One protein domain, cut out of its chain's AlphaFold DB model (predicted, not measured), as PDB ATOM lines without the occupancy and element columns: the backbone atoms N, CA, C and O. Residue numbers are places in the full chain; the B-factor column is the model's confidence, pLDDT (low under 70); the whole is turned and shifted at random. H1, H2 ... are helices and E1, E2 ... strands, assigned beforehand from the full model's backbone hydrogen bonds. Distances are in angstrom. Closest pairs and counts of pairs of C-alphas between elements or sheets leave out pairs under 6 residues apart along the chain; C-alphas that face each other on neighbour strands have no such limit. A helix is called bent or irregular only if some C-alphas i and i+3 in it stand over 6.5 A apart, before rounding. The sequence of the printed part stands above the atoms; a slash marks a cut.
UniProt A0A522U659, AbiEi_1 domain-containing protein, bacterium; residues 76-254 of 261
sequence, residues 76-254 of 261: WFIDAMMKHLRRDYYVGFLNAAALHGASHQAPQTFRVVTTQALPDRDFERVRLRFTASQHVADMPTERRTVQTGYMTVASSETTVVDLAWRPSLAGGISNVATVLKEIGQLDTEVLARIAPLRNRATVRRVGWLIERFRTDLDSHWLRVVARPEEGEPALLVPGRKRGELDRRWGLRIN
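This is residues 76 to 254 of the 261 residues of the protein "AbiEi_1 domain-containing protein" of bacterium (UniProt A0A522U659). Two lobes stand end to end: in one, the sheet E1 E2 E4 E3 and the hairpin E5 E6, set beside E1, make a curved wall with H1 over one face, and in the other the helices H3 to H8 pack together. H2 sits between the wall and H3, and the small hairpin E7 E8 lies past H7 at the other end of the length. You have 179 residues here, with eight named helices and eight named strands in the order H1 E1 H2 E2 E3 E4 E5 E6 H3 H4 H5 H6 H7 H8 E7 E8. The four-stranded sheet is mixed, the two hairpin sheets are antiparallel, and the class is mixed, helices and strands. The whole is compact by its radius of gyration of the C-alphas, 16.3 A, with an elongated outline of 48 by 31 by 29 A.

Find C-alpha 78 at (13.779, 38.973, -4.449), where H1 begins; it runs to residue 84. Then come E1, residues 89 to 91, H2, residues 93 to 99, and E2, residues 110 to 114, 12.9 A long. E3 is residues 121 to 123, and E4, residues 126 to 132, measures 19.5 A. Read on to E5, residues 141 to 146, 15.4 A, and E6, residues 149 to 154, 16.9 A. From C-alpha 156 at (16.718, 32.418, -22.996) H3 runs to residue 165, 14.1 A. H4 is residues 167 to 170, H5 residues 173 to 182, 14.6 A, and H6 residues 188 to 197, 14.8 A. H6 is irregular, but only just: C-alphas 193 and 196 are 6.6 A apart. H7, residues 200 to 213, is the longest helix at 20.0 A, and H8 is residues 220 to 226. Last come E7, residues 244 to 246, and E8, residues 251 to 253, ending with C-alpha 253 at (11.901, 49.065, -40.404).

Start at E1, antiparallel to E2, with N 113 and O 90 at 2.9 A. E2 is parallel to E4, with N 110 and O 127 at 2.8 A. E3 and E4 are a hairpin, with N 128 and O 121 at 2.8 A. H1 is on this sheet at a height of 9.6 A, over E2, and H2 is on the opposite face at 7.3 A. In the hairpin E5 and E6, look for N 142 and O 153 at 2.8 A; the closest C-alphas of E1 and E6, those of Val 91 and Val 153, are 4.5 A apart. H2 touches H3, closest at the C-alphas of Phe 93 and Leu 163, 5.5 A, at a shallow tilt of 27 degrees, opposite ways. H2 also touches H4, closest at the C-alphas of Leu 94 and Ala 170, 6.2 A. H3 touches H5 at a shallow tilt of 9 degrees, opposite ways, with the C-alphas of Leu 163 and Val 176 closest at 6.0 A. H3 touches H6 at a steep tilt of 41 degrees, the same way, with Val 161 and Ala 195 closest at 5.6 A between C-alphas. H7 touches H3 with residues 201 to 206 alone, closest at the C-alphas of Thr 202 and Trp 165, 5.0 A. H7 and H8 are a helical hairpin, with the C-alphas of Arg 204 and Ala 226 closest at 5.3 A. In the hairpin E7 and E8, N 246 and O 251 are at 2.8 A, and residues 234 to 235 pair with residues 251 to 252 of E8, parallel. Every O i to N i+4 pair is within hydrogen-bond range in H1, H2, H3, H5, H7 and H8; H6 has 4 of 6, and H4 is too short for such a pair.

The two C-alphas farthest apart are those of Thr 148 and Glu 244, 49.5 A. The printed part has no cut. The link from H8 to E7, residues 227 to 243, is long. No printed residue has a pLDDT under 70, and the mean of the printed part is 95.9.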
ATOM      1  N   TRP A  76      19.532  38.131  -3.570       96.88
ATOM      2  CA  TRP A  76      19.492  37.520  -2.243       96.88
ATOM      3  C   TRP A  76      18.122  37.610  -1.566       96.88
ATOM      4  O   TRP A  76      17.866  36.879  -0.608       96.88
ATOM      5  N   PHE A  77      17.243  38.510  -2.006       97.50
ATOM      6  CA  PHE A  77      15.972  38.741  -1.315       97.50
ATOM      7  C   PHE A  77      14.749  38.783  -2.221       97.50
ATOM      8  O   PHE A  77      13.633  38.805  -1.700       97.50
ATOM      9  N   ILE A  78      14.917  38.803  -3.546       98.12
ATOM     10  CA  ILE A  78      13.779  38.973  -4.449       98.12
ATOM     11  C   ILE A  78      12.755  37.842  -4.307       98.12
ATOM     12  O   ILE A  78      11.566  38.124  -4.206       98.12
ATOM     13  N   ASP A  79      13.205  36.590  -4.193       97.94
ATOM     14  CA  ASP A  79      12.320  35.433  -4.007       97.94
ATOM     15  C   ASP A  79      11.500  35.549  -2.714       97.94
ATOM     16  O   ASP A  79      10.271  35.469  -2.728       97.94
ATOM     17  N   ALA A  80      12.167  35.855  -1.599       97.56
ATOM     18  CA  ALA A  80      11.520  36.074  -0.309       97.56
ATOM     19  C   ALA A  80      10.507  37.227  -0.356       97.56
ATOM     20  O   ALA A  80       9.394  37.117   0.159       97.56
ATOM     21  N   MET A  81      10.876  38.332  -1.007       97.88
ATOM     22  CA  MET A  81      10.009  39.492  -1.179       97.88
ATOM     23  C   MET A  81       8.766  39.154  -2.002       97.88
ATOM     24  O   MET A  81       7.665  39.551  -1.622       97.88
ATOM     25  N   MET A  82       8.918  38.424  -3.105       97.81
ATOM     26  CA  MET A  82       7.803  38.053  -3.975       97.81
ATOM     27  C   MET A  82       6.876  37.035  -3.303       97.81
ATOM     28  O   MET A  82       5.657  37.214  -3.340       97.81
ATOM     29  N   LYS A  83       7.424  36.061  -2.563       96.94
ATOM     30  CA  LYS A  83       6.646  35.140  -1.712       96.94
ATOM     31  C   LYS A  83       5.860  35.878  -0.632       96.94
ATOM     32  O   LYS A  83       4.658  35.657  -0.491       96.94
ATOM     33  N   HIS A  84       6.502  36.805   0.080       97.75
ATOM     34  CA  HIS A  84       5.852  37.623   1.112       97.75
ATOM     35  C   HIS A  84       4.720  38.483   0.542       97.75
ATOM     36  O   HIS A  84       3.654  38.604   1.143       97.75
ATOM     37  N   LEU A  85       4.922  39.050  -0.649       96.75
ATOM     38  CA  LEU A  85       3.899  39.815  -1.364       96.75
ATOM     39  C   LEU A  85       2.857  38.932  -2.067       96.75
ATOM     40  O   LEU A  85       1.887  39.477  -2.594       96.75
ATOM     41  N   ARG A  86       3.028  37.602  -2.071       96.69
ATOM     42  CA  ARG A  86       2.204  36.633  -2.811       96.69
ATOM     43  C   ARG A  86       2.098  37.015  -4.286       96.69
ATOM     44  O   ARG A  86       1.016  37.323  -4.792       96.69
ATOM     45  N   ARG A  87       3.248  37.118  -4.945       96.31
ATOM     46  CA  ARG A  87       3.357  37.444  -6.367       96.31
ATOM     47  C   ARG A  87       4.201  36.393  -7.060       96.31
ATOM     48  O   ARG A  87       5.355  36.201  -6.688       96.31
ATOM     49  N   ASP A  88       3.641  35.782  -8.093       97.25
ATOM     50  CA  ASP A  88       4.454  35.042  -9.049       97.25
ATOM     51  C   ASP A  88       5.302  36.036  -9.829       97.25
ATOM     52  O   ASP A  88       4.868  37.159 -10.138       97.25
ATOM     53  N   TYR A  89       6.533  35.625 -10.109       98.56
ATOM     54  CA  TYR A  89       7.520  36.502 -10.697       98.56
ATOM     55  C   TYR A  89       8.583  35.734 -11.473       98.56
ATOM     56  O   TYR A  89       8.794  34.540 -11.261       98.56
ATOM     57  N   TYR A  90       9.322  36.472 -12.292       98.81
ATOM     58  CA  TYR A  90      10.660  36.080 -12.717       98.81
ATOM     59  C   TYR A  90      11.550  37.313 -12.915       98.81
ATOM     60  O   TYR A  90      11.071  38.422 -13.173       98.81
ATOM     61  N   VAL A  91      12.861  37.132 -12.782       98.75
ATOM     62  CA  VAL A  91      13.871  38.132 -13.159       98.75
ATOM     63  C   VAL A  91      14.005  38.128 -14.679       98.75
ATOM     64  O   VAL A  91      14.243  37.074 -15.260       98.75
ATOM     65  N   GLY A  92      13.820  39.282 -15.325       98.00
ATOM     66  CA  GLY A  92      13.679  39.374 -16.785       98.00
ATOM     67  C   GLY A  92      14.550  40.450 -17.433       98.00
ATOM     68  O   GLY A  92      15.341  41.122 -16.770       98.00
ATOM     69  N   PHE A  93      14.359  40.655 -18.739       97.94
ATOM     70  CA  PHE A  93      15.084  41.649 -19.546       97.94
ATOM     71  C   PHE A  93      16.616  41.498 -19.440       97.94
ATOM     72  O   PHE A  93      17.129  40.382 -19.415       97.94
ATOM     73  N   LEU A  94      17.359  42.612 -19.383       97.50
ATOM     74  CA  LEU A  94      18.824  42.609 -19.347       97.50
ATOM     75  C   LEU A  94      19.399  41.896 -18.117       97.50
ATOM     76  O   LEU A  94      20.512  41.392 -18.186       97.50
ATOM     77  N   ASN A  95      18.654  41.809 -17.007       98.00
ATOM     78  CA  ASN A  95      19.086  41.016 -15.855       98.00
ATOM     79  C   ASN A  95      19.146  39.527 -16.194       98.00
ATOM     80  O   ASN A  95      20.132  38.882 -15.864       98.00
ATOM     81  N   ALA A  96      18.138  38.997 -16.888       98.00
ATOM     82  CA  ALA A  96      18.170  37.615 -17.355       98.00
ATOM     83  C   ALA A  96      19.231  37.415 -18.447       98.00
ATOM     84  O   ALA A  96      19.999  36.463 -18.373       98.00
ATOM     85  N   ALA A  97      19.349  38.350 -19.396       97.56
ATOM     86  CA  ALA A  97      20.379  38.294 -20.437       97.56
ATOM     87  C   ALA A  97      21.799  38.209 -19.850       97.56
ATOM     88  O   ALA A  97      22.576  37.345 -20.244       97.56
ATOM     89  N   ALA A  98      22.112  39.036 -18.845       96.44
ATOM     90  CA  ALA A  98      23.397  38.999 -18.151       96.44
ATOM     91  C   ALA A  98      23.642  37.662 -17.432       96.44
ATOM     92  O   ALA A  98      24.752  37.137 -17.459       96.44
ATOM     93  N   LEU A  99      22.606  37.073 -16.826       95.75
ATOM     94  CA  LEU A  99      22.702  35.757 -16.190       95.75
ATOM     95  C   LEU A  99      22.945  34.637 -17.219       95.75
ATOM     96  O   LEU A  99      23.640  33.667 -16.905       95.75
ATOM     97  N   HIS A 100      22.451  34.800 -18.446       96.25
ATOM     98  CA  HIS A 100      22.729  33.927 -19.595       96.25
ATOM     99  C   HIS A 100      24.077  34.202 -20.280       96.25
ATOM    100  O   HIS A 100      24.389  33.562 -21.277       96.25
ATOM    101  N   GLY A 101      24.879  35.141 -19.765       94.94
ATOM    102  CA  GLY A 101      26.171  35.515 -20.348       94.94
ATOM    103  C   GLY A 101      26.074  36.399 -21.594       94.94
ATOM    104  O   GLY A 101      27.098  36.696 -22.196       94.94
ATOM    105  N   ALA A 102      24.873  36.852 -21.956       93.56
ATOM    106  CA  ALA A 102      24.592  37.654 -23.144       93.56
ATOM    107  C   ALA A 102      24.424  39.131 -22.780       93.56
ATOM    108  O   ALA A 102      23.362  39.729 -22.971       93.56
ATOM    109  N   SER A 103      25.426  39.704 -22.113       85.81
ATOM    110  CA  SER A 103      25.425  41.124 -21.777       85.81
ATOM    111  C   SER A 103      26.836  41.661 -21.580       85.81
ATOM    112  O   SER A 103      27.532  41.280 -20.641       85.81
ATOM    113  N   HIS A 104      27.221  42.621 -22.420       80.06
ATOM    114  CA  HIS A 104      28.501  43.326 -22.314       80.06
ATOM    115  C   HIS A 104      28.565  44.337 -21.163       80.06
ATOM    116  O   HIS A 104      29.651  44.758 -20.769       80.06
ATOM    117  N   GLN A 105      27.417  44.744 -20.608       81.69
ATOM    118  CA  GLN A 105      27.360  45.719 -19.523       81.69
ATOM    119  C   GLN A 105      26.463  45.265 -18.381       81.69
ATOM    120  O   GLN A 105      25.368  44.751 -18.584       81.69
ATOM    121  N   ALA A 106      26.902  45.542 -17.153       85.38
ATOM    122  CA  ALA A 106      26.114  45.244 -15.969       85.38
ATOM    123  C   ALA A 106      24.784  46.035 -15.980       85.38
ATOM    124  O   ALA A 106      24.803  47.272 -16.078       85.38
ATOM    125  N   PRO A 107      23.625  45.362 -15.828       91.19
ATOM    126  CA  PRO A 107      22.337  46.034 -15.729       91.19
ATOM    127  C   PRO A 107      22.305  47.030 -14.562       91.19
ATOM    128  O   PRO A 107      22.558  46.677 -13.413       91.19
ATOM    129  N   GLN A 108      21.931  48.279 -14.844       92.81
ATOM    130  CA  GLN A 108      21.883  49.359 -13.842       92.81
ATOM    131  C   GLN A 108      20.686  49.262 -12.882       92.81
ATOM    132  O   GLN A 108      20.634  49.920 -11.845       92.81
ATOM    133  N   THR A 109      19.688  48.453 -13.236       96.56
ATOM    134  CA  THR A 109      18.509  48.185 -12.410       96.56
ATOM    135  C   THR A 109      18.278  46.689 -12.342       96.56
ATOM    136  O   THR A 109      18.611  45.982 -13.289       96.56
ATOM    137  N   PHE A 110      17.661  46.220 -11.261       98.12
ATOM    138  CA  PHE A 110      17.215  44.841 -11.139       98.12
ATOM    139  C   PHE A 110      15.736  44.747 -11.502       98.12
ATOM    140  O   PHE A 110      14.875  45.229 -10.758       98.12
ATOM    141  N   ARG A 111      15.445  44.194 -12.683       98.19
ATOM    142  CA  ARG A 111      14.093  44.171 -13.236       98.19
ATOM    143  C   ARG A 111      13.401  42.831 -13.047       98.19
ATOM    144  O   ARG A 111      13.938  41.772 -13.363       98.19
ATOM    145  N   VAL A 112      12.164  42.918 -12.575       98.62
ATOM    146  CA  VAL A 112      11.332  41.775 -12.220       98.62
ATOM    147  C   VAL A 112       9.987  41.894 -12.920       98.62
ATOM    148  O   VAL A 112       9.354  42.951 -12.888       98.62
ATOM    149  N   VAL A 113       9.548  40.815 -13.557       98.69
ATOM    150  CA  VAL A 113       8.207  40.720 -14.135       98.69
ATOM    151  C   VAL A 113       7.288  40.067 -13.111       98.69
ATOM    152  O   VAL A 113       7.659  39.055 -12.528       98.69
ATOM    153  N   THR A 114       6.118  40.653 -12.866       98.25
ATOM    154  CA  THR A 114       5.166  40.207 -11.835       98.25
ATOM    155  C   THR A 114       3.748  40.110 -12.383       98.25
ATOM    156  O   THR A 114       3.380  40.845 -13.300       98.25
ATOM    157  N   THR A 115       2.916  39.243 -11.795       94.69
ATOM    158  CA  THR A 115       1.512  39.049 -12.227       94.69
ATOM    159  C   THR A 115       0.654  40.308 -12.126       94.69
ATOM    160  O   THR A 115      -0.308  40.486 -12.869       94.69
ATOM    161  N   GLN A 116       1.008  41.210 -11.211       93.19
ATOM    162  CA  GLN A 116       0.307  42.466 -10.964       93.19
ATOM    163  C   GLN A 116       1.297  43.621 -10.855       93.19
ATOM    164  O   GLN A 116       2.471  43.415 -10.539       93.19
ATOM    165  N   ALA A 117       0.811  44.843 -11.078       94.31
ATOM    166  CA  ALA A 117       1.615  46.046 -10.920       94.31
ATOM    167  C   ALA A 117       2.132  46.182  -9.481       94.31
ATOM    168  O   ALA A 117       1.371  46.111  -8.516       94.31
ATOM    169  N   LEU A 118       3.439  46.405  -9.363       95.88
ATOM    170  CA  LEU A 118       4.104  46.805  -8.133       95.88
ATOM    171  C   LEU A 118       4.795  48.149  -8.375       95.88
ATOM    172  O   LEU A 118       5.343  48.353  -9.458       95.88
ATOM    173  N   PRO A 119       4.785  49.065  -7.393       96.88
ATOM    174  CA  PRO A 119       5.575  50.280  -7.491       96.88
ATOM    175  C   PRO A 119       7.062  49.928  -7.464       96.88
ATOM    176  O   PRO A 119       7.486  49.056  -6.697       96.88
ATOM    177  N   ASP A 120       7.839  50.644  -8.272       98.00
ATOM    178  CA  ASP A 120       9.298  50.590  -8.247       98.00
ATOM    179  C   ASP A 120       9.831  50.930  -6.851       98.00
ATOM    180  O   ASP A 120       9.224  51.702  -6.100       98.00
ATOM    181  N   ARG A 121      10.962  50.322  -6.479       97.25
ATOM    182  CA  ARG A 121      11.552  50.492  -5.147       97.25
ATOM    183  C   ARG A 121      13.049  50.671  -5.238       97.25
ATOM    184  O   ARG A 121      13.726  49.913  -5.923       97.25
ATOM    185  N   ASP A 122      13.549  51.626  -4.475       97.44
ATOM    186  CA  ASP A 122      14.971  51.884  -4.356       97.44
ATOM    187  C   ASP A 122      15.405  51.653  -2.912       97.44
ATOM    188  O   ASP A 122      14.824  52.209  -1.980       97.44
ATOM    189  N   PHE A 123      16.427  50.819  -2.740       95.88
ATOM    190  CA  PHE A 123      17.035  50.504  -1.454       95.88
ATOM    191  C   PHE A 123      18.518  50.816  -1.552       95.88
ATOM    192  O   PHE A 123      19.287  50.025  -2.097       95.88
ATOM    193  N   GLU A 124      18.917  51.983  -1.049       95.62
ATOM    194  CA  GLU A 124      20.298  52.457  -1.145       95.62
ATOM    195  C   GLU A 124      20.770  52.446  -2.613       95.62
ATOM    196  O   GLU A 124      20.278  53.213  -3.445       95.62
ATOM    197  N   ARG A 125      21.691  51.542  -2.960       94.50
ATOM    198  CA  ARG A 125      22.212  51.363  -4.324       94.50
ATOM    199  C   ARG A 125      21.409  50.391  -5.193       94.50
ATOM    200  O   ARG A 125      21.618  50.355  -6.400       94.50
ATOM    201  N   VAL A 126      20.511  49.598  -4.612       97.19
ATOM    202  CA  VAL A 126      19.684  48.639  -5.351       97.19
ATOM    203  C   VAL A 126      18.464  49.356  -5.914       97.19
ATOM    204  O   VAL A 126      17.628  49.863  -5.169       97.19
ATOM    205  N   ARG A 127      18.344  49.367  -7.243       98.06
ATOM    206  CA  ARG A 127      17.199  49.928  -7.967       98.06
ATOM    207  C   ARG A 127      16.315  48.792  -8.474       98.06
ATOM    208  O   ARG A 127      16.628  48.191  -9.502       98.06
ATOM    209  N   LEU A 128      15.235  48.473  -7.761       98.19
ATOM    210  CA  LEU A 128      14.256  47.474  -8.196       98.19
ATOM    211  C   LEU A 128      13.223  48.103  -9.110       98.19
ATOM    212  O   LEU A 128      12.608  49.124  -8.784       98.19
ATOM    213  N   ARG A 129      12.994  47.464 -10.247       98.44
ATOM    214  CA  ARG A 129      11.989  47.907 -11.199       98.44
ATOM    215  C   ARG A 129      11.050  46.770 -11.541       98.44
ATOM    216  O   ARG A 129      11.502  45.646 -11.753       98.44
ATOM    217  N   PHE A 130       9.763  47.069 -11.641       98.31
ATOM    218  CA  PHE A 130       8.749  46.053 -11.897       98.31
ATOM    219  C   PHE A 130       8.119  46.215 -13.276       98.31
ATOM    220  O   PHE A 130       8.042  47.301 -13.850       98.31
ATOM    221  N   THR A 131       7.686  45.106 -13.858       98.19
ATOM    222  CA  THR A 131       6.893  45.093 -15.087       98.19
ATOM    223  C   THR A 131       5.735  44.131 -14.902       98.19
ATOM    224  O   THR A 131       5.936  42.948 -14.665       98.19
ATOM    225  N   ALA A 132       4.510  44.642 -14.988       97.19
ATOM    226  CA  ALA A 132       3.325  43.816 -14.820       97.19
ATOM    227  C   ALA A 132       3.036  43.003 -16.086       97.19
ATOM    228  O   ALA A 132       3.077  43.533 -17.202       97.19
ATOM    229  N   SER A 133       2.676  41.737 -15.909       96.94
ATOM    230  CA  SER A 133       2.115  40.906 -16.961       96.94
ATOM    231  C   SER A 133       1.230  39.809 -16.389       96.94
ATOM    232  O   SER A 133       1.650  39.078 -15.505       96.94
ATOM    233  N   GLN A 134       0.051  39.615 -16.977       96.00
ATOM    234  CA  GLN A 134      -0.817  38.481 -16.650       96.00
ATOM    235  C   GLN A 134      -0.230  37.112 -17.046       96.00
ATOM    236  O   GLN A 134      -0.687  36.098 -16.543       96.00
ATOM    237  N   HIS A 135       0.793  37.082 -17.910       97.44
ATOM    238  CA  HIS A 135       1.347  35.858 -18.501       97.44
ATOM    239  C   HIS A 135       2.566  35.306 -17.760       97.44
ATOM    240  O   HIS A 135       3.283  34.482 -18.305       97.44
ATOM    241  N   VAL A 136       2.853  35.756 -16.533       97.75
ATOM    242  CA  VAL A 136       4.047  35.301 -15.790       97.75
ATOM    243  C   VAL A 136       4.119  33.777 -15.671       97.75
ATOM    244  O   VAL A 136       5.195  33.224 -15.858       97.75
ATOM    245  N   ALA A 137       2.992  33.111 -15.412       96.94
ATOM    246  CA  ALA A 137       2.932  31.652 -15.302       96.94
ATOM    247  C   ALA A 137       3.069  30.925 -16.654       96.94
ATOM    248  O   ALA A 137       3.428  29.752 -16.680       96.94
ATOM    249  N   ASP A 138       2.809  31.618 -17.766       97.94
ATOM    250  CA  ASP A 138       2.861  31.056 -19.119       97.94
ATOM    251  C   ASP A 138       4.267  31.153 -19.743       97.94
ATOM    252  O   ASP A 138       4.551  30.507 -20.755       97.94
ATOM    253  N   MET A 139       5.148  31.984 -19.172       98.38
ATOM    254  CA  MET A 139       6.505  32.193 -19.680       98.38
ATOM    255  C   MET A 139       7.465  31.126 -19.121       98.38
ATOM    256  O   MET A 139       7.558  30.972 -17.901       98.38
ATOM    257  N   PRO A 140       8.233  30.416 -19.971       98.56
ATOM    258  CA  PRO A 140       9.258  29.486 -19.517       98.56
ATOM    259  C   PRO A 140      10.329  30.180 -18.670       98.56
ATOM    260  O   PRO A 140      10.936  31.176 -19.075       98.56
ATOM    261  N   THR A 141      10.595  29.622 -17.497       98.62
ATOM    262  CA  THR A 141      11.560  30.142 -16.526       98.62
ATOM    263  C   THR A 141      12.462  29.028 -16.022       98.62
ATOM    264  O   THR A 141      12.145  27.845 -16.132       98.62
ATOM    265  N   GLU A 142      13.592  29.416 -15.448       97.50
ATOM    266  CA  GLU A 142      14.551  28.524 -14.814       97.50
ATOM    267  C   GLU A 142      14.808  28.944 -13.365       97.50
ATOM    268  O   GLU A 142      14.691  30.116 -12.989       97.50
ATOM    269  N   ARG A 143      15.172  27.971 -12.527       97.69
ATOM    270  CA  ARG A 143      15.625  28.240 -11.163       97.69
ATOM    271  C   ARG A 143      17.127  28.443 -11.172       97.69
ATOM    272  O   ARG A 143      17.868  27.531 -11.524       97.69
ATOM    273  N   ARG A 144      17.569  29.597 -10.684       97.00
ATOM    274  CA  ARG A 144      18.987  29.901 -10.516       97.00
ATOM    275  C   ARG A 144      19.363  29.913  -9.046       97.00
ATOM    276  O   ARG A 144      18.709  30.585  -8.250       97.00
ATOM    277  N   THR A 145      20.397  29.154  -8.693       96.56
ATOM    278  CA  THR A 145      20.951  29.135  -7.336       96.56
ATOM    279  C   THR A 145      21.578  30.485  -7.013       96.56
ATOM    280  O   THR A 145      22.307  31.050  -7.825       96.56
ATOM    281  N   VAL A 146      21.297  30.983  -5.816       94.62
ATOM    282  CA  VAL A 146      21.860  32.210  -5.242       94.62
ATOM    283  C   VAL A 146      22.290  31.921  -3.807       94.62
ATOM    284  O   VAL A 146      21.917  30.894  -3.239       94.62
ATOM    285  N   GLN A 147      23.031  32.838  -3.186       90.38
ATOM    286  CA  GLN A 147      23.536  32.647  -1.818       90.38
ATOM    287  C   GLN A 147      22.438  32.288  -0.803       90.38
ATOM    288  O   GLN A 147      22.671  31.553   0.150       90.38
ATOM    289  N   THR A 148      21.228  32.806  -1.003       93.38
ATOM    290  CA  THR A 148      20.100  32.661  -0.077       93.38
ATOM    291  C   THR A 148      19.067  31.625  -0.534       93.38
ATOM    292  O   THR A 148      17.939  31.614  -0.035       93.38
ATOM    293  N   GLY A 149      19.434  30.750  -1.477       93.50
ATOM    294  CA  GLY A 149      18.577  29.699  -2.018       93.50
ATOM    295  C   GLY A 149      18.470  29.781  -3.535       93.50
ATOM    296  O   GLY A 149      19.414  29.458  -4.249       93.50
ATOM    297  N   TYR A 150      17.303  30.181  -4.039       95.69
ATOM    298  CA  TYR A 150      17.040  30.239  -5.476       95.69
ATOM    299  C   TYR A 150      16.242  31.483  -5.842       95.69
ATOM    300  O   TYR A 150      15.462  31.982  -5.035       95.69
ATOM    301  N   MET A 151      16.380  31.914  -7.091       97.44
ATOM    302  CA  MET A 151      15.471  32.859  -7.727       97.44
ATOM    303  C   MET A 151      14.950  32.301  -9.053       97.44
ATOM    304  O   MET A 151      15.635  31.522  -9.720       97.44
ATOM    305  N   THR A 152      13.750  32.720  -9.440       98.62
ATOM    306  CA  THR A 152      13.179  32.426 -10.758       98.62
ATOM    307  C   THR A 152      13.692  33.435 -11.783       98.62
ATOM    308  O   THR A 152      13.543  34.644 -11.589       98.62
ATOM    309  N   VAL A 153      14.276  32.954 -12.878       98.69
ATOM    310  CA  VAL A 153      14.849  33.763 -13.966       98.69
ATOM    311  C   VAL A 153      14.164  33.391 -15.278       98.69
ATOM    312  O   VAL A 153      13.784  32.241 -15.479       98.69
ATOM    313  N   ALA A 154      13.969  34.358 -16.171       98.75
ATOM    314  CA  ALA A 154      13.511  34.084 -17.529       98.75
ATOM    315  C   ALA A 154      14.455  33.104 -18.243       98.75
ATOM    316  O   ALA A 154      15.673  33.278 -18.203       98.75
ATOM    317  N   SER A 155      13.891  32.130 -18.961       98.69
ATOM    318  CA  SER A 155      14.627  31.341 -19.965       98.69
ATOM    319  C   SER A 155      15.259  32.239 -21.037       98.69
ATOM    320  O   SER A 155      14.916  33.425 -21.153       98.69
ATOM    321  N   SER A 156      16.149  31.688 -21.861       98.38
ATOM    322  CA  SER A 156      16.718  32.418 -22.996       98.38
ATOM    323  C   SER A 156      15.629  32.903 -23.965       98.38
ATOM    324  O   SER A 156      15.627  34.071 -24.358       98.38
ATOM    325  N   GLU A 157      14.616  32.083 -24.249       98.75
ATOM    326  CA  GLU A 157      13.493  32.438 -25.121       98.75
ATOM    327  C   GLU A 157      12.631  33.547 -24.519       98.75
ATOM    328  O   GLU A 157      12.291  34.522 -25.195       98.75
ATOM    329  N   THR A 158      12.309  33.443 -23.227       98.81
ATOM    330  CA  THR A 158      11.546  34.486 -22.524       98.81
ATOM    331  C   THR A 158      12.327  35.792 -22.474       98.81
ATOM    332  O   THR A 158      11.746  36.861 -22.655       98.81
ATOM    333  N   THR A 159      13.648  35.720 -22.303       98.75
ATOM    334  CA  THR A 159      14.533  36.887 -22.329       98.75
ATOM    335  C   THR A 159      14.472  37.598 -23.681       98.75
ATOM    336  O   THR A 159      14.230  38.806 -23.721       98.75
ATOM    337  N   VAL A 160      14.607  36.862 -24.790       98.50
ATOM    338  CA  VAL A 160      14.496  37.417 -26.151       98.50
ATOM    339  C   VAL A 160      13.125  38.053 -26.376       98.50
ATOM    340  O   VAL A 160      13.035  39.184 -26.857       98.50
ATOM    341  N   VAL A 161      12.049  37.364 -25.989       98.75
ATOM    342  CA  VAL A 161      10.678  37.863 -26.159       98.75
ATOM    343  C   VAL A 161      10.422  39.121 -25.333       98.75
ATOM    344  O   VAL A 161       9.814  40.063 -25.842       98.75
ATOM    345  N   ASP A 162      10.909  39.189 -24.097       98.50
ATOM    346  CA  ASP A 162      10.750  40.366 -23.241       98.50
ATOM    347  C   ASP A 162      11.505  41.581 -23.784       98.50
ATOM    348  O   ASP A 162      10.943  42.679 -23.875       98.50
ATOM    349  N   LEU A 163      12.755  41.389 -24.207       97.94
ATOM    350  CA  LEU A 163      13.563  42.448 -24.812       97.94
ATOM    351  C   LEU A 163      12.940  42.936 -26.124       97.94
ATOM    352  O   LEU A 163      12.799  44.144 -26.331       97.94
ATOM    353  N   ALA A 164      12.471  42.019 -26.972       98.12
ATOM    354  CA  ALA A 164      11.758  42.365 -28.192       98.12
ATOM    355  C   ALA A 164      10.416  43.043 -27.901       98.12
ATOM    356  O   ALA A 164      10.025  43.923 -28.660       98.12
ATOM    357  N   TRP A 165       9.715  42.698 -26.817       98.00
ATOM    358  CA  TRP A 165       8.449  43.320 -26.413       98.00
ATOM    359  C   TRP A 165       8.633  44.780 -25.996       98.00
ATOM    360  O   TRP A 165       7.835  45.641 -26.393       98.00
ATOM    361  N   ARG A 166       9.701  45.072 -25.241       96.69
ATOM    362  CA  ARG A 166      10.058  46.416 -24.762       96.69
ATOM    363  C   ARG A 166      11.527  46.756 -25.065       96.69
ATOM    364  O   ARG A 166      12.325  46.853 -24.132       96.69
ATOM    365  N   PRO A 167      11.880  47.066 -26.328       95.69
ATOM    366  CA  PRO A 167      13.271  47.340 -26.703       95.69
ATOM    367  C   PRO A 167      13.893  48.522 -25.951       95.69
ATOM    368  O   PRO A 167      15.093  48.543 -25.711       95.69
ATOM    369  N   SER A 168      13.092  49.499 -25.515       94.56
ATOM    370  CA  SER A 168      13.583  50.625 -24.710       94.56
ATOM    371  C   SER A 168      14.143  50.205 -23.348       94.56
ATOM    372  O   SER A 168      15.048  50.860 -22.845       94.56
ATOM    373  N   LEU A 169      13.658  49.103 -22.762       94.62
ATOM    374  CA  LEU A 169      14.205  48.549 -21.516       94.62
ATOM    375  C   LEU A 169      15.523  47.797 -21.733       94.62
ATOM    376  O   LEU A 169      16.221  47.511 -20.764       94.62
ATOM    377  N   ALA A 170      15.862  47.510 -22.990       92.69
ATOM    378  CA  ALA A 170      17.154  46.984 -23.401       92.69
ATOM    379  C   ALA A 170      18.155  48.095 -23.766       92.69
ATOM    380  O   ALA A 170      19.263  47.786 -24.168       92.69
ATOM    381  N   GLY A 171      17.787  49.379 -23.688       91.88
ATOM    382  CA  GLY A 171      18.612  50.461 -24.243       91.88
ATOM    383  C   GLY A 171      18.486  50.625 -25.764       91.88
ATOM    384  O   GLY A 171      19.214  51.412 -26.355       91.88
ATOM    385  N   GLY A 172      17.535  49.936 -26.403       94.19
ATOM    386  CA  GLY A 172      17.258  50.042 -27.835       94.19
ATOM    387  C   GLY A 172      17.296  48.697 -28.555       94.19
ATOM    388  O   GLY A 172      17.763  47.696 -28.022       94.19
ATOM    389  N   ILE A 173      16.787  48.678 -29.789       96.19
ATOM    390  CA  ILE A 173      16.675  47.454 -30.599       96.19
ATOM    391  C   ILE A 173      18.039  46.879 -31.007       96.19
ATOM    392  O   ILE A 173      18.161  45.664 -31.108       96.19
ATOM    393  N   SER A 174      19.063  47.722 -31.178       96.25
ATOM    394  CA  SER A 174      20.438  47.280 -31.446       96.25
ATOM    395  C   SER A 174      20.962  46.384 -30.330       96.25
ATOM    396  O   SER A 174      21.412  45.280 -30.602       96.25
ATOM    397  N   ASN A 175      20.772  46.778 -29.068       95.94
ATOM    398  CA  ASN A 175      21.188  45.940 -27.947       95.94
ATOM    399  C   ASN A 175      20.339  44.663 -27.823       95.94
ATOM    400  O   ASN A 175      20.843  43.629 -27.404       95.94
ATOM    401  N   VAL A 176      19.063  44.681 -28.237       97.00
ATOM    402  CA  VAL A 176      18.283  43.432 -28.357       97.00
ATOM    403  C   VAL A 176      18.940  42.479 -29.361       97.00
ATOM    404  O   VAL A 176      19.007  41.283 -29.097       97.00
ATOM    405  N   ALA A 177      19.441  42.995 -30.487       97.31
ATOM    406  CA  ALA A 177      20.164  42.195 -31.471       97.31
ATOM    407  C   ALA A 177      21.518  41.691 -30.940       97.31
ATOM    408  O   ALA A 177      21.841  40.533 -31.184       97.31
ATOM    409  N   THR A 178      22.268  42.507 -30.187       96.88
ATOM    410  CA  THR A 178      23.500  42.082 -29.495       96.88
ATOM    411  C   THR A 178      23.218  40.892 -28.581       96.88
ATOM    412  O   THR A 178      23.751  39.805 -28.795       96.88
ATOM    413  N   VAL A 179      22.264  41.052 -27.652       97.12
ATOM    414  CA  VAL A 179      21.848  39.977 -26.742       97.12
ATOM    415  C   VAL A 179      21.418  38.741 -27.528       97.12
ATOM    416  O   VAL A 179      21.808  37.640 -27.177       97.12
ATOM    417  N   LEU A 180      20.640  38.892 -28.603       97.50
ATOM    418  CA  LEU A 180      20.171  37.755 -29.399       97.50
ATOM    419  C   LEU A 180      21.315  36.940 -30.033       97.50
ATOM    420  O   LEU A 180      21.181  35.724 -30.186       97.50
ATOM    421  N   LYS A 181      22.410  37.595 -30.432       96.12
ATOM    422  CA  LYS A 181      23.574  36.923 -31.027       96.12
ATOM    423  C   LYS A 181      24.392  36.146 -30.001       96.12
ATOM    424  O   LYS A 181      24.964  35.121 -30.351       96.12
ATOM    425  N   GLU A 182      24.454  36.641 -28.771       95.62
ATOM    426  CA  GLU A 182      25.264  36.061 -27.694       95.62
ATOM    427  C   GLU A 182      24.494  35.077 -26.820       95.62
ATOM    428  O   GLU A 182      25.078  34.154 -26.252       95.62
ATOM    429  N   ILE A 183      23.180  35.269 -26.689       95.44
ATOM    430  CA  ILE A 183      22.330  34.367 -25.921       95.44
ATOM    431  C   ILE A 183      22.332  33.014 -26.621       95.44
ATOM    432  O   ILE A 183      22.237  32.955 -27.845       95.44
ATOM    433  N   GLY A 184      22.503  31.948 -25.840       92.06
ATOM    434  CA  GLY A 184      22.883  30.629 -26.337       92.06
ATOM    435  C   GLY A 184      21.870  29.946 -27.269       92.06
ATOM    436  O   GLY A 184      21.366  30.497 -28.251       92.06
ATOM    437  N   GLN A 185      21.615  28.666 -27.015       94.25
ATOM    438  CA  GLN A 185      20.656  27.915 -27.823       94.25
ATOM    439  C   GLN A 185      19.235  28.433 -27.576       94.25
ATOM    440  O   GLN A 185      18.891  28.796 -26.453       94.25
ATOM    441  N   LEU A 186      18.441  28.498 -28.643       98.00
ATOM    442  CA  LEU A 186      17.060  28.962 -28.607       98.00
ATOM    443  C   LEU A 186      16.180  27.962 -29.345       98.00
ATOM    444  O   LEU A 186      16.505  27.552 -30.459       98.00
ATOM    445  N   ASP A 187      15.039  27.642 -28.754       97.75
ATOM    446  CA  ASP A 187      13.979  26.890 -29.412       97.75
ATOM    447  C   ASP A 187      12.980  27.854 -30.079       97.75
ATOM    448  O   ASP A 187      12.274  28.637 -29.428       97.75
ATOM    449  N   THR A 188      12.908  27.819 -31.413       97.44
ATOM    450  CA  THR A 188      12.036  28.721 -32.175       97.44
ATOM    451  C   THR A 188      10.556  28.368 -32.084       97.44
ATOM    452  O   THR A 188       9.719  29.263 -32.242       97.44
ATOM    453  N   GLU A 189      10.201  27.128 -31.747       97.75
ATOM    454  CA  GLU A 189       8.818  26.744 -31.454       97.75
ATOM    455  C   GLU A 189       8.370  27.328 -30.114       97.75
ATOM    456  O   GLU A 189       7.256  27.849 -29.990       97.75
ATOM    457  N   VAL A 190       9.260  27.330 -29.117       98.56
ATOM    458  CA  VAL A 190       9.016  28.012 -27.839       98.56
ATOM    459  C   VAL A 190       8.839  29.516 -28.065       98.56
ATOM    460  O   VAL A 190       7.863  30.086 -27.570       98.56
ATOM    461  N   LEU A 191       9.707  30.156 -28.858       98.69
ATOM    462  CA  LEU A 191       9.553  31.571 -29.227       98.69
ATOM    463  C   LEU A 191       8.202  31.838 -29.915       98.69
ATOM    464  O   LEU A 191       7.502  32.786 -29.545       98.69
ATOM    465  N   ALA A 192       7.810  30.995 -30.876       98.38
ATOM    466  CA  ALA A 192       6.538  31.109 -31.591       98.38
ATOM    467  C   ALA A 192       5.320  30.923 -30.674       98.38
ATOM    468  O   ALA A 192       4.287  31.554 -30.900       98.38
ATOM    469  N   ARG A 193       5.446  30.116 -29.614       98.50
ATOM    470  CA  ARG A 193       4.398  29.902 -28.609       98.50
ATOM    471  C   ARG A 193       4.238  31.083 -27.652       98.50
ATOM    472  O   ARG A 193       3.107  31.446 -27.333       98.50
ATOM    473  N   ILE A 194       5.335  31.683 -27.184       98.62
ATOM    474  CA  ILE A 194       5.290  32.659 -26.075       98.62
ATOM    475  C   ILE A 194       5.293  34.123 -26.537       98.62
ATOM    476  O   ILE A 194       4.715  34.981 -25.873       98.62
ATOM    477  N   ALA A 195       5.885  34.447 -27.693       98.56
ATOM    478  CA  ALA A 195       5.852  35.809 -28.235       98.56
ATOM    479  C   ALA A 195       4.422  36.366 -28.465       98.56
ATOM    480  O   ALA A 195       4.195  37.552 -28.186       98.56
ATOM    481  N   PRO A 196       3.430  35.564 -28.909       98.19
ATOM    482  CA  PRO A 196       2.051  36.024 -29.090       98.19
ATOM    483  C   PRO A 196       1.373  36.443 -27.787       98.19
ATOM    484  O   PRO A 196       0.537  37.346 -27.819       98.19
ATOM    485  N   LEU A 197       1.781  35.863 -26.649       98.12
ATOM    486  CA  LEU A 197       1.294  36.242 -25.316       98.12
ATOM    487  C   LEU A 197       1.619  37.707 -24.986       98.12
ATOM    488  O   LEU A 197       0.966  38.333 -24.154       98.12
ATOM    489  N   ARG A 198       2.630  38.295 -25.641       97.25
ATOM    490  CA  ARG A 198       2.915  39.730 -25.539       97.25
ATOM    491  C   ARG A 198       2.025  40.543 -26.460       97.25
ATOM    492  O   ARG A 198       1.346  41.464 -26.005       97.25
ATOM    493  N   ASN A 199       2.142  40.287 -27.760       96.38
ATOM    494  CA  ASN A 199       1.329  40.829 -28.850       96.38
ATOM    495  C   ASN A 199       1.955  40.439 -30.197       96.38
ATOM    496  O   ASN A 199       3.149  40.156 -30.294       96.38
ATOM    497  N   ARG A 200       1.172  40.563 -31.272       96.69
ATOM    498  CA  ARG A 200       1.613  40.308 -32.654       96.69
ATOM    499  C   ARG A 200       2.862  41.097 -33.063       96.69
ATOM    500  O   ARG A 200       3.731  40.558 -33.736       96.69
ATOM    501  N   ALA A 201       2.986  42.357 -32.636       97.06
ATOM    502  CA  ALA A 201       4.165  43.171 -32.943       97.06
ATOM    503  C   ALA A 201       5.452  42.572 -32.351       97.06
ATOM    504  O   ALA A 201       6.508  42.674 -32.965       97.06
ATOM    505  N   THR A 202       5.362  41.916 -31.193       98.12
ATOM    506  CA  THR A 202       6.490  41.217 -30.565       98.12
ATOM    507  C   THR A 202       6.893  39.996 -31.384       98.12
ATOM    508  O   THR A 202       8.069  39.869 -31.700       98.12
ATOM    509  N   VAL A 203       5.933  39.170 -31.821       98.31
ATOM    510  CA  VAL A 203       6.194  38.016 -32.711       98.31
ATOM    511  C   VAL A 203       6.933  38.459 -33.970       98.31
ATOM    512  O   VAL A 203       7.974  37.908 -34.316       98.31
ATOM    513  N   ARG A 204       6.428  39.518 -34.613       98.06
ATOM    514  CA  ARG A 204       7.015  40.088 -35.827       98.06
ATOM    515  C   ARG A 204       8.453  40.566 -35.602       98.06
ATOM    516  O   ARG A 204       9.320  40.257 -36.413       98.06
ATOM    517  N   ARG A 205       8.729  41.280 -34.499       98.25
ATOM    518  CA  ARG A 205      10.092  41.728 -34.148       98.25
ATOM    519  C   ARG A 205      11.031  40.559 -33.868       98.25
ATOM    520  O   ARG A 205      12.138  40.570 -34.385       98.25
ATOM    521  N   VAL A 206      10.602  39.577 -33.071       98.38
ATOM    522  CA  VAL A 206      11.413  38.390 -32.750       98.38
ATOM    523  C   VAL A 206      11.784  37.661 -34.032       98.38
ATOM    524  O   VAL A 206      12.960  37.433 -34.280       98.38
ATOM    525  N   GLY A 207      10.802  37.373 -34.884       98.00
ATOM    526  CA  GLY A 207      11.048  36.698 -36.149       98.00
ATOM    527  C   GLY A 207      11.986  37.463 -37.082       98.00
ATOM    528  O   GLY A 207      12.920  36.877 -37.623       98.00
ATOM    529  N   TRP A 208      11.800  38.781 -37.214       98.12
ATOM    530  CA  TRP A 208      12.696  39.622 -38.011       98.12
ATOM    531  C   TRP A 208      14.132  39.627 -37.472       98.12
ATOM    532  O   TRP A 208      15.078  39.519 -38.249       98.12
ATOM    533  N   LEU A 209      14.303  39.707 -36.149       97.88
ATOM    534  CA  LEU A 209      15.617  39.657 -35.509       97.88
ATOM    535  C   LEU A 209      16.290  38.287 -35.690       97.88
ATOM    536  O   LEU A 209      17.475  38.242 -36.005       97.88
ATOM    537  N   ILE A 210      15.541  37.189 -35.536       97.56
ATOM    538  CA  ILE A 210      16.035  35.821 -35.749       97.56
ATOM    539  C   ILE A 210      16.519  35.653 -37.192       97.56
ATOM    540  O   ILE A 210      17.678  35.312 -37.402       97.56
ATOM    541  N   GLU A 211      15.691  35.996 -38.187       96.31
ATOM    542  CA  GLU A 211      16.071  35.878 -39.604       96.31
ATOM    543  C   GLU A 211      17.321  36.708 -39.947       96.31
ATOM    544  O   GLU A 211      18.115  36.326 -40.805       96.31
ATOM    545  N   ARG A 212      17.511  37.850 -39.277       96.38
ATOM    546  CA  ARG A 212      18.622  38.766 -39.546       96.38
ATOM    547  C   ARG A 212      19.927  38.366 -38.854       96.38
ATOM    548  O   ARG A 212      20.989  38.594 -39.431       96.38
ATOM    549  N   PHE A 213      19.858  37.847 -37.628       96.88
ATOM    550  CA  PHE A 213      21.021  37.724 -36.738       96.88
ATOM    551  C   PHE A 213      21.281  36.310 -36.206       96.88
ATOM    552  O   PHE A 213      22.347  36.077 -35.641       96.88
ATOM    553  N   ARG A 214      20.350  35.374 -36.403       95.75
ATOM    554  CA  ARG A 214      20.455  33.960 -36.017       95.75
ATOM    555  C   ARG A 214      20.100  33.071 -37.204       95.75
ATOM    556  O   ARG A 214      19.073  32.403 -37.228       95.75
ATOM    557  N   THR A 215      20.957  33.101 -38.226       92.25
ATOM    558  CA  THR A 215      20.782  32.321 -39.466       92.25
ATOM    559  C   THR A 215      20.857  30.808 -39.246       92.25
ATOM    560  O   THR A 215      20.533  30.044 -40.147       92.25
ATOM    561  N   ASP A 216      21.310  30.385 -38.066       94.69
ATOM    562  CA  ASP A 216      21.289  29.011 -37.575       94.69
ATOM    563  C   ASP A 216      19.885  28.522 -37.175       94.69
ATOM    564  O   ASP A 216      19.693  27.322 -36.999       94.69
ATOM    565  N   LEU A 217      18.906  29.422 -37.041       96.56
ATOM    566  CA  LEU A 217      17.571  29.111 -36.538       96.56
ATOM    567  C   LEU A 217      16.494  29.232 -37.623       96.56
ATOM    568  O   LEU A 217      16.458  30.195 -38.392       96.56
ATOM    569  N   ASP A 218      15.548  28.290 -37.633       95.12
ATOM    570  CA  ASP A 218      14.375  28.354 -38.506       95.12
ATOM    571  C   ASP A 218      13.285  29.267 -37.920       95.12
ATOM    572  O   ASP A 218      12.793  29.067 -36.807       95.12
ATOM    573  N   SER A 219      12.868  30.259 -38.705       94.12
ATOM    574  CA  SER A 219      11.828  31.226 -38.343       94.12
ATOM    575  C   SER A 219      10.434  30.875 -38.887       94.12
ATOM    576  O   SER A 219       9.512  31.685 -38.750       94.12
ATOM    577  N   HIS A 220      10.247  29.685 -39.475       95.56
ATOM    578  CA  HIS A 220       8.987  29.250 -40.083       95.56
ATOM    579  C   HIS A 220       7.774  29.438 -39.160       95.56
ATOM    580  O   HIS A 220       6.848  30.181 -39.497       95.56
ATOM    581  N   TRP A 221       7.788  28.839 -37.965       96.44
ATOM    582  CA  TRP A 221       6.666  28.931 -37.022       96.44
ATOM    583  C   TRP A 221       6.411  30.359 -36.536       96.44
ATOM    584  O   TRP A 221       5.262  30.783 -36.408       96.44
ATOM    585  N   LEU A 222       7.473  31.147 -36.344       97.06
ATOM    586  CA  LEU A 222       7.350  32.570 -36.027       97.06
ATOM    587  C   LEU A 222       6.629  33.327 -37.146       97.06
ATOM    588  O   LEU A 222       5.789  34.176 -36.853       97.06
ATOM    589  N   ARG A 223       6.898  33.008 -38.418       96.94
ATOM    590  CA  ARG A 223       6.225  33.627 -39.571       96.94
ATOM    591  C   ARG A 223       4.750  33.246 -39.649       96.94
ATOM    592  O   ARG A 223       3.919  34.134 -39.844       96.94
ATOM    593  N   VAL A 224       4.425  31.971 -39.429       97.12
ATOM    594  CA  VAL A 224       3.036  31.477 -39.386       97.12
ATOM    595  C   VAL A 224       2.225  32.233 -38.331       97.12
ATOM    596  O   VAL A 224       1.123  32.705 -38.604       97.12
ATOM    597  N   VAL A 225       2.777  32.409 -37.130       97.38
ATOM    598  CA  VAL A 225       2.067  33.084 -36.034       97.38
ATOM    599  C   VAL A 225       2.103  34.617 -36.162       97.38
ATOM    600  O   VAL A 225       1.198  35.305 -35.686       97.38
ATOM    601  N   ALA A 226       3.109  35.180 -36.836       97.00
ATOM    602  CA  ALA A 226       3.228  36.618 -37.077       97.00
ATOM    603  C   ALA A 226       2.134  37.183 -37.995       97.00
ATOM    604  O   ALA A 226       1.823  38.380 -37.876       97.00
ATOM    605  N   ARG A 227       1.596  36.346 -38.900       96.62
ATOM    606  CA  ARG A 227       0.566  36.692 -39.898       96.62
ATOM    607  C   ARG A 227       0.848  38.049 -40.548       96.62
ATOM    608  O   ARG A 227       0.153  39.032 -40.258       96.62
ATOM    609  N   PRO A 228       1.974  38.181 -41.269       95.31
ATOM    610  CA  PRO A 228       2.485  39.469 -41.740       95.31
ATOM    611  C   PRO A 228       1.515  40.222 -42.667       95.31
ATOM    612  O   PRO A 228       1.550  41.450 -42.709       95.31
ATOM    613  N   GLU A 229       0.639  39.495 -43.355       95.06
ATOM    614  CA  GLU A 229      -0.424  39.991 -44.231       95.06
ATOM    615  C   GLU A 229      -1.630  40.584 -43.487       95.06
ATOM    616  O   GLU A 229      -2.374  41.378 -44.060       95.06
ATOM    617  N   GLU A 230      -1.835  40.230 -42.216       93.69
ATOM    618  CA  GLU A 230      -2.991  40.691 -41.451       93.69
ATOM    619  C   GLU A 230      -2.743  42.039 -40.750       93.69
ATOM    620  O   GLU A 230      -1.836  42.180 -39.920       93.69
ATOM    621  N   GLY A 231      -3.641  43.002 -40.970       91.88
ATOM    622  CA  GLY A 231      -3.664  44.281 -40.255       91.88
ATOM    623  C   GLY A 231      -2.527  45.238 -40.629       91.88
ATOM    624  O   GLY A 231      -1.756  45.003 -41.557       91.88
ATOM    625  N   GLU A 232      -2.420  46.357 -39.907       92.44
ATOM    626  CA  GLU A 232      -1.356  47.326 -40.176       92.44
ATOM    627  C   GLU A 232       0.034  46.769 -39.813       92.44
ATOM    628  O   GLU A 232       0.195  46.071 -38.801       92.44
ATOM    629  N   PRO A 233       1.077  47.099 -40.599       94.38
ATOM    630  CA  PRO A 233       2.448  46.771 -40.243       94.38
ATOM    631  C   PRO A 233       2.855  47.380 -38.897       94.38
ATOM    632  O   PRO A 233       2.696  48.581 -38.664       94.38
ATOM    633  N   ALA A 234       3.434  46.562 -38.019       95.44
ATOM    634  CA  ALA A 234       3.948  47.023 -36.736       95.44
ATOM    635  C   ALA A 234       5.270  47.785 -36.924       95.44
ATOM    636  O   ALA A 234       5.958  47.625 -37.926       95.44
ATOM    637  N   LEU A 235       5.658  48.618 -35.960       95.62
ATOM    638  CA  LEU A 235       6.973  49.263 -35.987       95.62
ATOM    639  C   LEU A 235       8.036  48.335 -35.389       95.62
ATOM    640  O   LEU A 235       7.792  47.714 -34.344       95.62
ATOM    641  N   LEU A 236       9.221  48.302 -36.009       95.31
ATOM    642  CA  LEU A 236      10.393  47.635 -35.437       95.31
ATOM    643  C   LEU A 236      10.772  48.278 -34.093       95.31
ATOM    644  O   LEU A 236      10.861  47.592 -33.078       95.31
ATOM    645  N   VAL A 237      10.887  49.608 -34.061       92.69
ATOM    646  CA  VAL A 237      11.060  50.401 -32.837       92.69
ATOM    647  C   VAL A 237       9.782  51.201 -32.566       92.69
ATOM    648  O   VAL A 237       9.364  51.978 -33.425       92.69
ATOM    649  N   PRO A 238       9.124  51.067 -31.401       85.25
ATOM    650  CA  PRO A 238       7.971  51.906 -31.069       85.25
ATOM    651  C   PRO A 238       8.303  53.406 -31.165       85.25
ATOM    652  O   PRO A 238       9.334  53.843 -30.663       85.25
ATOM    653  N   GLY A 239       7.432  54.205 -31.794       84.38
ATOM    654  CA  GLY A 239       7.621  55.654 -31.935       84.38
ATOM    655  C   GLY A 239       7.456  56.148 -33.373       84.38
ATOM    656  O   GLY A 239       6.352  56.123 -33.918       84.38
ATOM    657  N   ARG A 240       8.539  56.656 -33.982       75.62
ATOM    658  CA  ARG A 240       8.497  57.305 -35.308       75.62
ATOM    659  C   ARG A 240       7.973  56.350 -36.386       75.62
ATOM    660  O   ARG A 240       8.528  55.281 -36.594       75.62
ATOM    661  N   LYS A 241       6.954  56.770 -37.142       80.50
ATOM    662  CA  LYS A 241       6.275  55.951 -38.170       80.50
ATOM    663  C   LYS A 241       6.940  55.964 -39.563       80.50
ATOM    664  O   LYS A 241       6.280  55.651 -40.551       80.50
ATOM    665  N   ARG A 242       8.215  56.352 -39.677       85.00
ATOM    666  CA  ARG A 242       8.942  56.442 -40.964       85.00
ATOM    667  C   ARG A 242       9.900  55.266 -41.113       85.00
ATOM    668  O   ARG A 242      10.670  55.034 -40.196       85.00
ATOM    669  N   GLY A 243       9.858  54.560 -42.240       89.88
ATOM    670  CA  GLY A 243      10.703  53.390 -42.490       89.88
ATOM    671  C   GLY A 243      10.205  52.535 -43.653       89.88
ATOM    672  O   GLY A 243       9.042  52.664 -44.058       89.88
ATOM    673  N   GLU A 244      11.082  51.673 -44.165       94.62
ATOM    674  CA  GLU A 244      10.772  50.710 -45.227       94.62
ATOM    675  C   GLU A 244       9.841  49.607 -44.706       94.62
ATOM    676  O   GLU A 244       9.930  49.200 -43.549       94.62
ATOM    677  N   LEU A 245       8.911  49.145 -45.543       96.00
ATOM    678  CA  LEU A 245       8.010  48.050 -45.198       96.00
ATOM    679  C   LEU A 245       8.654  46.700 -45.536       96.00
ATOM    680  O   LEU A 245       8.722  46.328 -46.705       96.00
ATOM    681  N   ASP A 246       9.001  45.922 -44.514       96.75
ATOM    682  CA  ASP A 246       9.262  44.493 -44.661       96.75
ATOM    683  C   ASP A 246       7.924  43.734 -44.641       96.75
ATOM    684  O   ASP A 246       7.310  43.512 -43.590       96.75
ATOM    685  N   ARG A 247       7.456  43.345 -45.833       96.38
ATOM    686  CA  ARG A 247       6.211  42.581 -46.010       96.38
ATOM    687  C   ARG A 247       6.300  41.145 -45.495       96.38
ATOM    688  O   ARG A 247       5.259  40.572 -45.211       96.38
ATOM    689  N   ARG A 248       7.496  40.564 -45.354       95.88
ATOM    690  CA  ARG A 248       7.667  39.176 -44.879       95.88
ATOM    691  C   ARG A 248       7.393  39.055 -43.386       95.88
ATOM    692  O   ARG A 248       6.999  37.992 -42.917       95.88
ATOM    693  N   TRP A 249       7.594  40.147 -42.652       97.38
ATOM    694  CA  TRP A 249       7.322  40.229 -41.219       97.38
ATOM    695  C   TRP A 249       6.193  41.193 -40.862       97.38
ATOM    696  O   TRP A 249       5.844  41.297 -39.692       97.38
ATOM    697  N   GLY A 250       5.601  41.902 -41.826       96.88
ATOM    698  CA  GLY A 250       4.583  42.913 -41.538       96.88
ATOM    699  C   GLY A 250       5.130  43.997 -40.601       96.88
ATOM    700  O   GLY A 250       4.462  44.375 -39.629       96.88
ATOM    701  N   LEU A 251       6.365  44.449 -40.859       96.75
ATOM    702  CA  LEU A 251       7.081  45.446 -40.063       96.75
ATOM    703  C   LEU A 251       7.483  46.661 -40.892       96.75
ATOM    704  O   LEU A 251       7.969  46.536 -42.008       96.75
ATOM    705  N   ARG A 252       7.376  47.850 -40.302       97.12
ATOM    706  CA  ARG A 252       8.095  49.038 -40.765       97.12
ATOM    707  C   ARG A 252       9.443  49.119 -40.059       97.12
ATOM    708  O   ARG A 252       9.499  49.338 -38.846       97.12
ATOM    709  N   ILE A 253      10.508  48.975 -40.835       96.31
ATOM    710  CA  ILE A 253      11.901  49.065 -40.404       96.31
ATOM    711  C   ILE A 253      12.263  50.545 -40.307       96.31
ATOM    712  O   ILE A 253      12.584  51.207 -41.291       96.31
ATOM    713  N   ASN A 254      12.096  51.091 -39.105       94.62
ATOM    714  CA  ASN A 254      12.191  52.521 -38.809       94.62
ATOM    715  C   ASN A 254      13.463  52.919 -38.042       94.62
ATOM    716  O   ASN A 254      13.558  54.046 -37.555       94.62
TER     717      ASN A 254